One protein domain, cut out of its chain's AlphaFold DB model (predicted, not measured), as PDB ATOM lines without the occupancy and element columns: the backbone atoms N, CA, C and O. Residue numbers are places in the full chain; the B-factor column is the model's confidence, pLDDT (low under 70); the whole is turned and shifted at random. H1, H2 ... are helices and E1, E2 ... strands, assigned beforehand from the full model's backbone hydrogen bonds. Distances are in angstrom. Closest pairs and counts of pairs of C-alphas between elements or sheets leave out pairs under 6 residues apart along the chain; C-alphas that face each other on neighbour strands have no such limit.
ATOM      1  N   PRO A   5      38.099  60.433 -94.221       89.38
ATOM      2  CA  PRO A   5      38.806  60.603 -92.955       89.38
ATOM      3  C   PRO A   5      38.302  61.814 -92.175       89.38
ATOM      4  O   PRO A   5      38.109  62.888 -92.751       89.38
ATOM      5  N   PHE A   6      38.170  61.669 -90.859       90.44
ATOM      6  CA  PHE A   6      37.800  62.763 -89.966       90.44
ATOM      7  C   PHE A   6      38.792  62.941 -88.819       90.44
ATOM      8  O   PHE A   6      39.453  61.998 -88.374       90.44
ATOM      9  N   TYR A   7      38.846  64.169 -88.314       89.69
ATOM     10  CA  TYR A   7      39.719  64.608 -87.234       89.69
ATOM     11  C   TYR A   7      38.912  65.495 -86.294       89.69
ATOM     12  O   TYR A   7      38.329  66.487 -86.724       89.69
ATOM     13  N   LEU A   8      38.883  65.135 -85.014       90.94
ATOM     14  CA  LEU A   8      38.312  65.963 -83.958       90.94
ATOM     15  C   LEU A   8      39.449  66.669 -83.236       90.94
ATOM     16  O   LEU A   8      40.419  66.029 -82.810       90.94
ATOM     17  N   LEU A   9      39.332  67.980 -83.122       87.81
ATOM     18  CA  LEU A   9      40.381  68.860 -82.644       87.81
ATOM     19  C   LEU A   9      39.801  69.828 -81.631       87.81
ATOM     20  O   LEU A   9      38.670  70.286 -81.766       87.81
ATOM     21  N   ASP A  10      40.652  70.205 -80.698       87.44
ATOM     22  CA  ASP A  10      40.463  71.378 -79.872       87.44
ATOM     23  C   ASP A  10      41.405  72.471 -80.369       87.44
ATOM     24  O   ASP A  10      42.619  72.269 -80.461       87.44
ATOM     25  N   VAL A  11      40.849  73.620 -80.734       83.88
ATOM     26  CA  VAL A  11      41.574  74.753 -81.311       83.88
ATOM     27  C   VAL A  11      41.643  75.906 -80.321       83.88
ATOM     28  O   VAL A  11      40.755  76.078 -79.485       83.88
ATOM     29  N   PHE A  12      42.725  76.685 -80.396       81.75
ATOM     30  CA  PHE A  12      43.093  77.661 -79.360       81.75
ATOM     31  C   PHE A  12      43.199  77.020 -77.969       81.75
ATOM     32  O   PHE A  12      42.825  77.610 -76.957       81.75
ATOM     33  N   ALA A  13      43.709  75.791 -77.942       81.00
ATOM     34  CA  ALA A  13      43.744  74.928 -76.775       81.00
ATOM     35  C   ALA A  13      45.187  74.595 -76.383       81.00
ATOM     36  O   ALA A  13      46.046  74.380 -77.243       81.00
ATOM     37  N   GLU A  14      45.458  74.521 -75.079       82.06
ATOM     38  CA  GLU A  14      46.762  74.083 -74.553       82.06
ATOM     39  C   GLU A  14      46.762  72.609 -74.128       82.06
ATOM     40  O   GLU A  14      47.822  71.991 -74.021       82.06
ATOM     41  N   SER A  15      45.580  72.031 -73.917       83.00
ATOM     42  CA  SER A  15      45.378  70.639 -73.519       83.00
ATOM     43  C   SER A  15      44.096  70.068 -74.133       83.00
ATOM     44  O   SER A  15      43.269  70.800 -74.678       83.00
ATOM     45  N   LYS A  16      43.934  68.741 -74.064       85.75
ATOM     46  CA  LYS A  16      42.700  68.075 -74.502       85.75
ATOM     47  C   LYS A  16      41.504  68.554 -73.676       85.75
ATOM     48  O   LYS A  16      41.621  68.703 -72.462       85.75
ATOM     49  N   TYR A  17      40.364  68.680 -74.338       87.75
ATOM     50  CA  TYR A  17      39.076  69.124 -73.809       87.75
ATOM     51  C   TYR A  17      39.082  70.583 -73.331       87.75
ATOM     52  O   TYR A  17      38.406  70.932 -72.364       87.75
ATOM     53  N   SER A  18      39.868  71.431 -73.997       84.12
ATOM     54  CA  SER A  18      39.938  72.874 -73.738       84.12
ATOM     55  C   SER A  18      39.812  73.655 -75.046       84.12
ATOM     56  O   SER A  18      40.004  73.090 -76.111       84.12
ATOM     57  N   GLY A  19      39.494  74.949 -74.998       84.81
ATOM     58  CA  GLY A  19      39.354  75.757 -76.215       84.81
ATOM     59  C   GLY A  19      38.055  75.484 -76.983       84.81
ATOM     60  O   GLY A  19      37.024  75.201 -76.374       84.81
ATOM     61  N   ASN A  20      38.096  75.634 -78.310       86.12
ATOM     62  CA  ASN A  20      36.932  75.452 -79.181       86.12
ATOM     63  C   ASN A  20      37.006  74.116 -79.930       86.12
ATOM     64  O   ASN A  20      38.058  73.751 -80.450       86.12
ATOM     65  N   GLN A  21      35.881  73.417 -80.016       90.12
ATOM     66  CA  GLN A  21      35.796  72.128 -80.693       90.12
ATOM     67  C   GLN A  21      35.657  72.334 -82.202       90.12
ATOM     68  O   GLN A  21      34.814  73.107 -82.657       90.12
ATOM     69  N   LEU A  22      36.467  71.610 -82.969       88.75
ATOM     70  CA  LEU A  22      36.465  71.637 -84.424       88.75
ATOM     71  C   LEU A  22      36.504  70.212 -84.968       88.75
ATOM     72  O   LEU A  22      37.394  69.424 -84.636       88.75
ATOM     73  N   ALA A  23      35.568  69.900 -85.856       91.31
ATOM     74  CA  ALA A  23      35.643  68.705 -86.679       91.31
ATOM     75  C   ALA A  23      36.174  69.062 -88.067       91.31
ATOM     76  O   ALA A  23      35.723  70.023 -88.683       91.31
ATOM     77  N   VAL A  24      37.122  68.276 -88.575       89.62
ATOM     78  CA  VAL A  24      37.648  68.406 -89.938       89.62
ATOM     79  C   VAL A  24      37.477  67.087 -90.667       89.62
ATOM     80  O   VAL A  24      37.911  66.047 -90.177       89.62
ATOM     81  N   ILE A  25      36.856  67.129 -91.839       90.25
ATOM     82  CA  ILE A  25      36.517  65.959 -92.646       90.25
ATOM     83  C   ILE A  25      37.147  66.131 -94.017       90.25
ATOM     84  O   ILE A  25      36.916  67.132 -94.690       90.25
ATOM     85  N   ARG A  26      37.942  65.153 -94.449       88.06
ATOM     86  CA  ARG A  26      38.500  65.133 -95.799       88.06
ATOM     87  C   ARG A  26      37.581  64.332 -96.704       88.06
ATOM     88  O   ARG A  26      37.428  63.124 -96.537       88.06
ATOM     89  N   VAL A  27      36.968  65.023 -97.654       89.00
ATOM     90  CA  VAL A  27      35.991  64.449 -98.574       89.00
ATOM     91  C   VAL A  27      36.749  63.763 -99.706       89.00
ATOM     92  O   VAL A  27      37.250  64.413-100.616       89.00
ATOM     93  N   ARG A  28      36.882  62.437 -99.617       86.12
ATOM     94  CA  ARG A  28      37.438  61.579-100.678       86.12
ATOM     95  C   ARG A  28      36.341  61.029-101.584       86.12
ATOM     96  O   ARG A  28      36.546  60.898-102.785       86.12
ATOM     97  N   ASN A  29      35.174  60.750-101.010       85.62
ATOM     98  CA  ASN A  29      33.964  60.403-101.740       85.62
ATOM     99  C   ASN A  29      33.009  61.600-101.719       85.62
ATOM    100  O   ASN A  29      32.785  62.140-100.633       85.62
ATOM    101  N   PRO A  30      32.426  62.000-102.864       85.62
ATOM    102  CA  PRO A  30      31.520  63.140-102.929       85.62
ATOM    103  C   PRO A  30      30.390  63.043-101.899       85.62
ATOM    104  O   PRO A  30      29.665  62.050-101.857       85.62
ATOM    105  N   LEU A  31      30.237  64.093-101.096       89.69
ATOM    106  CA  LEU A  31      29.119  64.274-100.175       89.69
ATOM    107  C   LEU A  31      28.189  65.344-100.738       89.69
ATOM    108  O   LEU A  31      28.654  66.364-101.250       89.69
ATOM    109  N   SER A  32      26.878  65.123-100.635       93.31
ATOM    110  CA  SER A  32      25.919  66.181-100.939       93.31
ATOM    111  C   SER A  32      25.916  67.237 -99.832       93.31
ATOM    112  O   SER A  32      26.284  66.967 -98.688       93.31
ATOM    113  N   ASP A  33      25.430  68.436-100.142       93.50
ATOM    114  CA  ASP A  33      25.229  69.509 -99.160       93.50
ATOM    115  C   ASP A  33      24.346  69.053 -97.991       93.50
ATOM    116  O   ASP A  33      24.592  69.399 -96.835       93.50
ATOM    117  N   ASN A  34      23.341  68.219 -98.280       95.12
ATOM    118  CA  ASN A  34      22.466  67.658 -97.257       95.12
ATOM    119  C   ASN A  34      23.227  66.711 -96.324       95.12
ATOM    120  O   ASN A  34      23.023  66.766 -95.112       95.12
ATOM    121  N   ASP A  35      24.115  65.877 -96.870       94.75
ATOM    122  CA  ASP A  35      24.928  64.956 -96.074       94.75
ATOM    123  C   ASP A  35      25.932  65.719 -95.213       94.75
ATOM    124  O   ASP A  35      26.033  65.446 -94.020       94.75
ATOM    125  N   MET A  36      26.609  66.729 -95.771       94.62
ATOM    126  CA  MET A  36      27.519  67.589 -95.008       94.62
ATOM    127  C   MET A  36      26.795  68.287 -93.851       94.62
ATOM    128  O   MET A  36      27.269  68.250 -92.714       94.62
ATOM    129  N   GLN A  37      25.597  68.827 -94.092       96.44
ATOM    130  CA  GLN A  37      24.778  69.439 -93.044       96.44
ATOM    131  C   GLN A  37      24.303  68.427 -91.989       96.44
ATOM    132  O   GLN A  37      24.256  68.755 -90.800       96.44
ATOM    133  N   ARG A  38      23.933  67.203 -92.395       95.62
ATOM    134  CA  ARG A  38      23.550  66.121 -91.471       95.62
ATOM    135  C   ARG A  38      24.725  65.698 -90.603       95.62
ATOM    136  O   ARG A  38      24.546  65.563 -89.400       95.62
ATOM    137  N   ILE A  39      25.907  65.549 -91.193       93.69
ATOM    138  CA  ILE A  39      27.133  65.216 -90.467       93.69
ATOM    139  C   ILE A  39      27.475  66.326 -89.470       93.69
ATOM    140  O   ILE A  39      27.710  66.032 -88.303       93.69
ATOM    141  N   ALA A  40      27.437  67.597 -89.882       93.94
ATOM    142  CA  ALA A  40      27.689  68.722 -88.979       93.94
ATOM    143  C   ALA A  40      26.693  68.764 -87.806       93.94
ATOM    144  O   ALA A  40      27.071  69.041 -86.667       93.94
ATOM    145  N   ARG A  41      25.421  68.432 -88.065       95.31
ATOM    146  CA  ARG A  41      24.390  68.320 -87.028       95.31
ATOM    147  C   ARG A  41      24.611  67.135 -86.090       95.31
ATOM    148  O   ARG A  41      24.396  67.290 -84.896       95.31
ATOM    149  N   GLU A  42      25.027  65.986 -86.615       95.38
ATOM    150  CA  GLU A  42      25.322  64.784 -85.823       95.38
ATOM    151  C   GLU A  42      26.533  65.003 -84.907       95.38
ATOM    152  O   GLU A  42      26.501  64.646 -83.733       95.38
ATOM    153  N   ILE A  43      27.587  65.641 -85.423       93.19
ATOM    154  CA  ILE A  43      28.783  66.000 -84.650       93.19
ATOM    155  C   ILE A  43      28.444  67.032 -83.566       93.19
ATOM    156  O   ILE A  43      28.983  66.965 -82.463       93.19
ATOM    157  N   ASN A  44      27.542  67.972 -83.872       93.75
ATOM    158  CA  ASN A  44      27.035  68.983 -82.945       93.75
ATOM    159  C   ASN A  44      28.133  69.850 -82.288       93.75
ATOM    160  O   ASN A  44      28.021  70.258 -81.132       93.75
ATOM    161  N   PHE A  45      29.209  70.127 -83.025       90.56
ATOM    162  CA  PHE A  45      30.240  71.093 -82.631       90.56
ATOM    163  C   PHE A  45      29.889  72.489 -83.138       90.56
ATOM    164  O   PHE A  45      29.026  72.636 -84.004       90.56
ATOM    165  N   SER A  46      30.583  73.510 -82.626       86.81
ATOM    166  CA  SER A  46      30.462  74.886 -83.127       86.81
ATOM    167  C   SER A  46      30.639  74.929 -84.646       86.81
ATOM    168  O   SER A  46      29.848  75.558 -85.345       86.81
ATOM    169  N   GLU A  47      31.651  74.216 -85.151       88.50
ATOM    170  CA  GLU A  47      32.014  74.195 -86.564       88.50
ATOM    171  C   GLU A  47      32.469  72.803 -87.015       88.50
ATOM    172  O   GLU A  47      33.200  72.088 -86.319       88.50
ATOM    173  N   THR A  48      32.056  72.439 -88.226       91.75
ATOM    174  CA  THR A  48      32.546  71.282 -88.975       91.75
ATOM    175  C   THR A  48      33.055  71.746 -90.333       91.75
ATOM    176  O   THR A  48      32.303  72.315 -91.124       91.75
ATOM    177  N   THR A  49      34.324  71.474 -90.619       90.31
ATOM    178  CA  THR A  49      34.989  71.874 -91.857       90.31
ATOM    179  C   THR A  49      35.197  70.678 -92.772       90.31
ATOM    180  O   THR A  49      35.814  69.685 -92.393       90.31
ATOM    181  N   PHE A  50      34.735  70.796 -94.009       89.75
ATOM    182  CA  PHE A  50      34.905  69.805 -95.061       89.75
ATOM    183  C   PHE A  50      35.974  70.280 -96.036       89.75
ATOM    184  O   PHE A  50      35.823  71.332 -96.649       89.75
ATOM    185  N   ILE A  51      37.044  69.503 -96.184       87.94
ATOM    186  CA  ILE A  51      38.088  69.707 -97.190       87.94
ATOM    187  C   ILE A  51      37.665  68.957 -98.449       87.94
ATOM    188  O   ILE A  51      37.593  67.728 -98.436       87.94
ATOM    189  N   LEU A  52      37.383  69.702 -99.515       86.06
ATOM    190  CA  LEU A  52      36.889  69.181-100.787       86.06
ATOM    191  C   LEU A  52      38.004  68.913-101.799       86.06
ATOM    192  O   LEU A  52      37.838  68.067-102.675       86.06
ATOM    193  N   SER A  53      39.124  69.632-101.709       79.19
ATOM    194  CA  SER A  53      40.248  69.430-102.621       79.19
ATOM    195  C   SER A  53      41.252  68.413-102.072       79.19
ATOM    196  O   SER A  53      41.572  68.380-100.882       79.19
ATOM    197  N   GLU A  54      41.794  67.567-102.952       75.25
ATOM    198  CA  GLU A  54      42.881  66.656-102.575       75.25
ATOM    199  C   GLU A  54      44.208  67.390-102.393       75.25
ATOM    200  O   GLU A  54      45.004  67.008-101.533       75.25
ATOM    201  N   THR A  55      44.424  68.444-103.180       71.25
ATOM    202  CA  THR A  55      45.630  69.268-103.177       71.25
ATOM    203  C   THR A  55      45.298  70.729-102.880       71.25
ATOM    204  O   THR A  55      44.194  71.197-103.190       71.25
ATOM    205  N   PRO A  56      46.241  71.470-102.279       68.38
ATOM    206  CA  PRO A  56      46.074  72.894-102.072       68.38
ATOM    207  C   PRO A  56      46.174  73.650-103.406       68.38
ATOM    208  O   PRO A  56      47.021  73.343-104.248       68.38
ATOM    209  N   ARG A  57      45.330  74.665-103.585       63.09
ATOM    210  CA  ARG A  57      45.358  75.641-104.682       63.09
ATOM    211  C   ARG A  57      45.537  77.034-104.090       63.09
ATOM    212  O   ARG A  57      44.989  77.335-103.036       63.09
ATOM    213  N   ASP A  58      46.379  77.855-104.714       62.94
ATOM    214  CA  ASP A  58      46.629  79.248-104.307       62.94
ATOM    215  C   ASP A  58      46.959  79.445-102.808       62.94
ATOM    216  O   ASP A  58      46.674  80.479-102.208       62.94
ATOM    217  N   GLY A  59      47.608  78.447-102.192       61.28
ATOM    218  CA  GLY A  59      48.052  78.496-100.795       61.28
ATOM    219  C   GLY A  59      47.064  77.957 -99.753       61.28
ATOM    220  O   GLY A  59      47.391  78.015 -98.565       61.28
ATOM    221  N   GLY A  60      45.923  77.393-100.164       65.88
ATOM    222  CA  GLY A  60      44.926  76.783 -99.272       65.88
ATOM    223  C   GLY A  60      44.181  75.608 -99.910       65.88
ATOM    224  O   GLY A  60      44.424  75.262-101.058       65.88
ATOM    225  N   TYR A  61      43.295  74.964 -99.157       75.81
ATOM    226  CA  TYR A  61      42.400  73.924 -99.674       75.81
ATOM    227  C   TYR A  61      41.012  74.500 -99.959       75.81
ATOM    228  O   TYR A  61      40.591  75.445 -99.288       75.81
ATOM    229  N   ASP A  62      40.280  73.892-100.893       79.00
ATOM    230  CA  ASP A  62      38.859  74.190-101.074       79.00
ATOM    231  C   ASP A  62      38.105  73.628 -99.869       79.00
ATOM    232  O   ASP A  62      38.087  72.412 -99.648       79.00
ATOM    233  N   VAL A  63      37.515  74.512 -99.065       84.88
ATOM    234  CA  VAL A  63      36.827  74.137 -97.828       84.88
ATOM    235  C   VAL A  63      35.409  74.682 -97.773       84.88
ATOM    236  O   VAL A  63      35.131  75.783 -98.246       84.88
ATOM    237  N   ARG A  64      34.518  73.915 -97.145       88.75
ATOM    238  CA  ARG A  64      33.171  74.349 -96.752       88.75
ATOM    239  C   ARG A  64      33.006  74.180 -95.253       88.75
ATOM    240  O   ARG A  64      33.528  73.221 -94.688       88.75
ATOM    241  N   ILE A  65      32.298  75.101 -94.614       88.25
ATOM    242  CA  ILE A  65      32.130  75.119 -93.160       88.25
ATOM    243  C   ILE A  65      30.647  75.061 -92.850       88.25
ATOM    244  O   ILE A  65      29.858  75.827 -93.395       88.25
ATOM    245  N   PHE A  66      30.278  74.164 -91.949       92.19
ATOM    246  CA  PHE A  66      28.911  73.991 -91.498       92.19
ATOM    247  C   PHE A  66      28.847  74.107 -89.981       92.19
ATOM    248  O   PHE A  66      29.651  73.519 -89.257       92.19
ATOM    249  N   THR A  67      27.845  74.833 -89.512       91.50
ATOM    250  CA  THR A  67      27.340  74.725 -88.142       91.50
ATOM    251  C   THR A  67      26.257  73.635 -88.104       91.50
ATOM    252  O   THR A  67      25.804  73.173 -89.159       91.50
ATOM    253  N   PRO A  68      25.748  73.236 -86.924       93.12
ATOM    254  CA  PRO A  68      24.620  72.300 -86.841       93.12
ATOM    255  C   PRO A  68      23.327  72.808 -87.516       93.12
ATOM    256  O   PRO A  68      22.428  72.015 -87.835       93.12
ATOM    257  N   GLY A  69      23.225  74.129 -87.714       91.81
ATOM    258  CA  GLY A  69      22.073  74.802 -88.309       91.81
ATOM    259  C   GLY A  69      22.196  75.027 -89.814       91.81
ATOM    260  O   GLY A  69      21.246  74.730 -90.537       91.81
ATOM    261  N   GLU A  70      23.342  75.534 -90.269       91.88
ATOM    262  CA  GLU A  70      23.524  76.023 -91.641       91.88
ATOM    263  C   GLU A  70      24.994  76.052 -92.098       91.88
ATOM    264  O   GLU A  70      25.923  75.983 -91.282       91.88
ATOM    265  N   GLU A  71      25.197  76.203 -93.408       91.81
ATOM    266  CA  GLU A  71      26.503  76.498 -94.002       91.81
ATOM    267  C   GLU A  71      26.918  77.946 -93.723       91.81
ATOM    268  O   GLU A  71      26.137  78.879 -93.917       91.81
ATOM    269  N   VAL A  72      28.172  78.141 -93.316       86.25
ATOM    270  CA  VAL A  72      28.736  79.461 -93.025       86.25
ATOM    271  C   VAL A  72      29.767  79.823 -94.097       86.25
ATOM    272  O   VAL A  72      30.680  79.035 -94.363       86.25
ATOM    273  N   PRO A  73      29.671  81.015 -94.715       76.00
ATOM    274  CA  PRO A  73      30.650  81.446 -95.701       76.00
ATOM    275  C   PRO A  73      32.036  81.617 -95.068       76.00
ATOM    276  O   PRO A  73      32.189  82.204 -94.000       76.00
ATOM    277  N   PHE A  74      33.070  81.171 -95.787       63.94
ATOM    278  CA  PHE A  74      34.481  81.228 -95.371       63.94
ATOM    279  C   PHE A  74      34.999  82.658 -95.094       63.94
ATOM    280  O   PHE A  74      36.020  82.850 -94.432       63.94
ATOM    281  N   ALA A  75      34.299  83.684 -95.587       44.22
ATOM    282  CA  ALA A  75      34.703  85.081 -95.488       44.22
ATOM    283  C   ALA A  75      34.523  85.635 -94.061       44.22
ATOM    284  O   ALA A  75      33.525  86.280 -93.752       44.22
ATOM    285  N   GLY A  76      35.524  85.419 -93.204       42.16
ATOM    286  CA  GLY A  76      35.691  86.194 -91.971       42.16
ATOM    287  C   GLY A  76      35.978  85.413 -90.692       42.16
ATOM    288  O   GLY A  76      36.068  86.050 -89.647       42.16
ATOM    289  N   HIS A  77      36.140  84.085 -90.726       44.34
ATOM    290  CA  HIS A  77      36.470  83.333 -89.509       44.34
ATOM    291  C   HIS A  77      37.990  83.279 -89.262       44.34
ATOM    292  O   HIS A  77      38.719  82.641 -90.030       44.34
ATOM    293  N   PRO A  78      38.501  83.925 -88.191       39.03
ATOM    294  CA  PRO A  78      39.937  84.036 -87.920       39.03
ATOM    295  C   PRO A  78      40.621  82.684 -87.670       39.03
ATOM    296  O   PRO A  78      41.840  82.573 -87.778       39.03
ATOM    297  N   THR A  79      39.847  81.645 -87.369       46.41
ATOM    298  CA  THR A  79      40.342  80.318 -87.009       46.41
ATOM    299  C   THR A  79      40.905  79.542 -88.194       46.41
ATOM    300  O   THR A  79      41.818  78.761 -87.994       46.41
ATOM    301  N   LEU A  80      40.441  79.751 -89.429       49.59
ATOM    302  CA  LEU A  80      40.685  78.799 -90.532       49.59
ATOM    303  C   LEU A  80      41.540  79.352 -91.685       49.59
ATOM    304  O   LEU A  80      41.723  78.667 -92.691       49.59
ATOM    305  N   LEU A  81      42.107  80.554 -91.522       43.72
ATOM    306  CA  LEU A  81      42.815  81.304 -92.574       43.72
ATOM    307  C   LEU A  81      43.973  80.556 -93.251       43.72
ATOM    308  O   LEU A  81      44.339  80.921 -94.362       43.72
ATOM    309  N   TYR A  82      44.512  79.496 -92.643       49.28
ATOM    310  CA  TYR A  82      45.488  78.620 -93.289       49.28
ATOM    311  C   TYR A  82      45.324  77.175 -92.826       49.28
ATOM    312  O   TYR A  82      46.229  76.611 -92.206       49.28
ATOM    313  N   LEU A  83      44.200  76.533 -93.167       51.09
ATOM    314  CA  LEU A  83      44.172  75.070 -93.213       51.09
ATOM    315  C   LEU A  83      45.205  74.580 -94.237       51.09
ATOM    316  O   LEU A  83      44.895  74.302 -95.386       51.09
ATOM    317  N   ARG A  84      46.464  74.482 -93.815       51.50
ATOM    318  CA  ARG A  84      47.502  73.709 -94.478       51.50
ATOM    319  C   ARG A  84      47.435  72.308 -93.924       51.50
ATOM    320  O   ARG A  84      48.176  71.983 -93.007       51.50
ATOM    321  N   ALA A  85      46.540  71.508 -94.486       50.84
ATOM    322  CA  ALA A  85      46.592  70.066 -94.335       50.84
ATOM    323  C   ALA A  85      47.842  69.537 -95.061       50.84
ATOM    324  O   ALA A  85      47.751  69.021 -96.168       50.84
ATOM    325  N   ASP A  86      49.025  69.710 -94.475       52.59
ATOM    326  CA  ASP A  86      50.221  69.009 -94.938       52.59
ATOM    327  C   ASP A  86      50.159  67.595 -94.368       52.59
ATOM    328  O   ASP A  86      50.315  67.387 -93.161       52.59
ATOM    329  N   GLU A  87      49.857  66.631 -95.239       48.72
ATOM    330  CA  GLU A  87      49.900  65.207 -94.923       48.72
ATOM    331  C   GLU A  87      51.354  64.737 -94.988       48.72
ATOM    332  O   GLU A  87      51.811  64.156 -95.971       48.72
ATOM    333  N   THR A  88      52.100  65.011 -93.924       48.97
ATOM    334  CA  THR A  88      53.453  64.477 -93.754       48.97
ATOM    335  C   THR A  88      53.345  63.238 -92.878       48.97
ATOM    336  O   THR A  88      52.883  63.327 -91.740       48.97
ATOM    337  N   ASP A  89      53.741  62.072 -93.398       44.91
ATOM    338  CA  ASP A  89      53.757  60.809 -92.638       44.91
ATOM    339  C   ASP A  89      52.365  60.388 -92.095       44.91
ATOM    340  O   ASP A  89      52.216  59.896 -90.976       44.91
ATOM    341  N   GLY A  90      51.295  60.649 -92.865       47.50
ATOM    342  CA  GLY A  90      49.913  60.314 -92.484       47.50
ATOM    343  C   GLY A  90      49.335  61.169 -91.344       47.50
ATOM    344  O   GLY A  90      48.326  60.795 -90.730       47.50
ATOM    345  N   LYS A  91      49.968  62.307 -91.029       44.41
ATOM    346  CA  LYS A  91      49.484  63.291 -90.054       44.41
ATOM    347  C   LYS A  91      49.019  64.534 -90.790       44.41
ATOM    348  O   LYS A  91      49.819  65.175 -91.456       44.41
ATOM    349  N   ILE A  92      47.744  64.883 -90.637       53.72
ATOM    350  CA  ILE A  92      47.240  66.178 -91.089       53.72
ATOM    351  C   ILE A  92      47.662  67.221 -90.056       53.72
ATOM    352  O   ILE A  92      47.239  67.156 -88.901       53.72
ATOM    353  N   HIS A  93      48.504  68.169 -90.461       56.25
ATOM    354  CA  HIS A  93      48.733  69.376 -89.671       56.25
ATOM    355  C   HIS A  93      47.577  70.343 -89.918       56.25
ATOM    356  O   HIS A  93      47.148  70.522 -91.046       56.25
ATOM    357  N   ILE A  94      47.007  70.917 -88.864       60.38
ATOM    358  CA  ILE A  94      45.876  71.841 -88.974       60.38
ATOM    359  C   ILE A  94      46.297  73.133 -88.290       60.38
ATOM    360  O   ILE A  94      46.324  73.226 -87.068       60.38
ATOM    361  N   SER A  95      46.699  74.118 -89.094       58.09
ATOM    362  CA  SER A  95      47.202  75.406 -88.611       58.09
ATOM    363  C   SER A  95      46.074  76.426 -88.531       58.09
ATOM    364  O   SER A  95      45.857  77.239 -89.423       58.09
ATOM    365  N   VAL A  96      45.345  76.389 -87.424       60.34
ATOM    366  CA  VAL A  96      44.204  77.270 -87.150       60.34
ATOM    367  C   VAL A  96      44.629  78.515 -86.372       60.34
ATOM    368  O   VAL A  96      44.242  78.703 -85.225       60.34
ATOM    369  N   GLY A  97      45.538  79.319 -86.938       59.03
ATOM    370  CA  GLY A  97      46.004  80.587 -86.339       59.03
ATOM    371  C   GLY A  97      46.577  80.502 -84.907       59.03
ATOM    372  O   GLY A  97      46.820  81.531 -84.283       59.03
ATOM    373  N   GLY A  98      46.790  79.297 -84.371       67.56
ATOM    374  CA  GLY A  98      47.063  79.033 -82.963       67.56
ATOM    375  C   GLY A  98      47.305  77.545 -82.695       67.56
ATOM    376  O   GLY A  98      47.356  76.733 -83.621       67.56
ATOM    377  N   LYS A  99      47.487  77.178 -81.420       75.75
ATOM    378  CA  LYS A  99      47.694  75.779 -81.011       75.75
ATOM    379  C   LYS A  99      46.413  74.963 -81.217       75.75
ATOM    380  O   LYS A  99      45.329  75.401 -80.831       75.75
ATOM    381  N   SER A 100      46.567  73.764 -81.768       79.94
ATOM    382  CA  SER A 100      45.503  72.768 -81.893       79.94
ATOM    383  C   SER A 100      45.925  71.446 -81.261       79.94
ATOM    384  O   SER A 100      47.057  70.999 -81.464       79.94
ATOM    385  N   VAL A 101      45.009  70.784 -80.561       85.12
ATOM    386  CA  VAL A 101      45.223  69.475 -79.942       85.12
ATOM    387  C   VAL A 101      44.277  68.459 -80.574       85.12
ATOM    388  O   VAL A 101      43.065  68.641 -80.572       85.12
ATOM    389  N   MET A 102      44.820  67.361 -81.103       87.56
ATOM    390  CA  MET A 102      44.001  66.292 -81.679       87.56
ATOM    391  C   MET A 102      43.387  65.408 -80.592       87.56
ATOM    392  O   MET A 102      44.089  64.854 -79.736       87.56
ATOM    393  N   ILE A 103      42.069  65.251 -80.668       91.19
ATOM    394  CA  ILE A 103      41.258  64.471 -79.734       91.19
ATOM    395  C   ILE A 103      41.033  63.067 -80.271       91.19
ATOM    396  O   ILE A 103      41.366  62.094 -79.591       91.19
ATOM    397  N   ALA A 104      40.541  62.965 -81.504       90.00
ATOM    398  CA  ALA A 104      40.258  61.700 -82.161       90.00
ATOM    399  C   ALA A 104      40.493  61.802 -83.670       90.00
ATOM    400  O   ALA A 104      40.447  62.886 -84.250       90.00
ATOM    401  N   LYS A 105      40.725  60.652 -84.302       90.19
ATOM    402  CA  LYS A 105      40.729  60.511 -85.756       90.19
ATOM    403  C   LYS A 105      40.061  59.203 -86.146       90.19
ATOM    404  O   LYS A 105      40.164  58.222 -85.408       90.19
ATOM    405  N   GLY A 106      39.432  59.188 -87.306       89.00
ATOM    406  CA  GLY A 106      38.776  58.005 -87.836       89.00
ATOM    407  C   GLY A 106      38.451  58.169 -89.308       89.00
ATOM    408  O   GLY A 106      39.015  59.024 -89.990       89.00
ATOM    409  N   ASP A 107      37.558  57.320 -89.788       87.50
ATOM    410  CA  ASP A 107      37.134  57.277 -91.178       87.50
ATOM    411  C   ASP A 107      35.613  57.076 -91.198       87.50
ATOM    412  O   ASP A 107      35.105  56.178 -90.520       87.50
ATOM    413  N   PHE A 108      34.884  57.960 -91.883       80.69
ATOM    414  CA  PHE A 108      33.461  57.771 -92.139       80.69
ATOM    415  C   PHE A 108      33.303  56.715 -93.234       80.69
ATOM    416  O   PHE A 108      33.789  56.902 -94.353       80.69
ATOM    417  N   ALA A 109      32.644  55.613 -92.869       64.81
ATOM    418  CA  ALA A 109      32.339  54.491 -93.752       64.81
ATOM    419  C   ALA A 109      31.304  54.852 -94.824       64.81
ATOM    420  O   ALA A 109      30.366  55.620 -94.505       64.81
TER     421      ALA A 109
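This is residues 5 to 109 of the 109 residues of an uncharacterized protein of Nitrospirae bacterium RBG_19FT_COMBO_55_12 (UniProt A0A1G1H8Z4). A strongly twisted sheet of five strands has one helix, H1, packed over one face towards its E4, E3 and E2 side, while a long loop stretch, residues 80 to 96, passes over the other face. The sheet's order is E4, E3, E2, E1, E5, mixed. The printed part has 105 residues, along the chain E1, E2, H1, E3, E4, E5; under half are in named elements, class mixed. It is compact, radius of gyration of the C-alphas 12.8 A, and rounded, spanning 34 by 30 by 28 A.

E2, residues 20 to 26, and E1, residues 5 to 11, are an antiparallel hairpin, with N 9 and O 22 at 2.9 A. E5, residues 100 to 108, is an edge strand antiparallel to E1, with N 8 and O 104 at 2.8 A. E3, residues 47 to 51, is parallel to E2, with N 49 and O 23 at 2.8 A. E4, residues 63 to 66, the other edge strand, forms a hairpin with E3, with N 50 and O 64 at 2.8 A. H1, residues 33 to 43, is on the sheet at a height of 8.3 A, making two layers, a helix on one face of a sheet. It lies over E3 and only just over E2, where 3 of its C-alphas fall, slantwise to the strands at 41 degrees to E3 on the local plane. The closest C-alphas of H1 and E3, Ala 40 and Thr 48, are 5.5 A apart. E2, H1 and E3 form a strand-helix-strand unit, two parallel neighbour strands with a helix between, its crossover right-handed. In H1 every O i to N i+4 pair is within hydrogen-bond range.

E1 begins at C-alpha 5 (38.806, 60.603, -92.955) and measures 18.5 A; E2 measures 19.6 A, H1 15.3 A. E5, 21.8 A, bends by 63 degrees at residue 103 and ends at C-alpha 108 (33.461, 57.771, -92.139).

The printed part has no cut. The links E3 to E4 and E4 to E5 are long. Residues 56 to 60, 74 to 98 and 109 have pLDDT under 70.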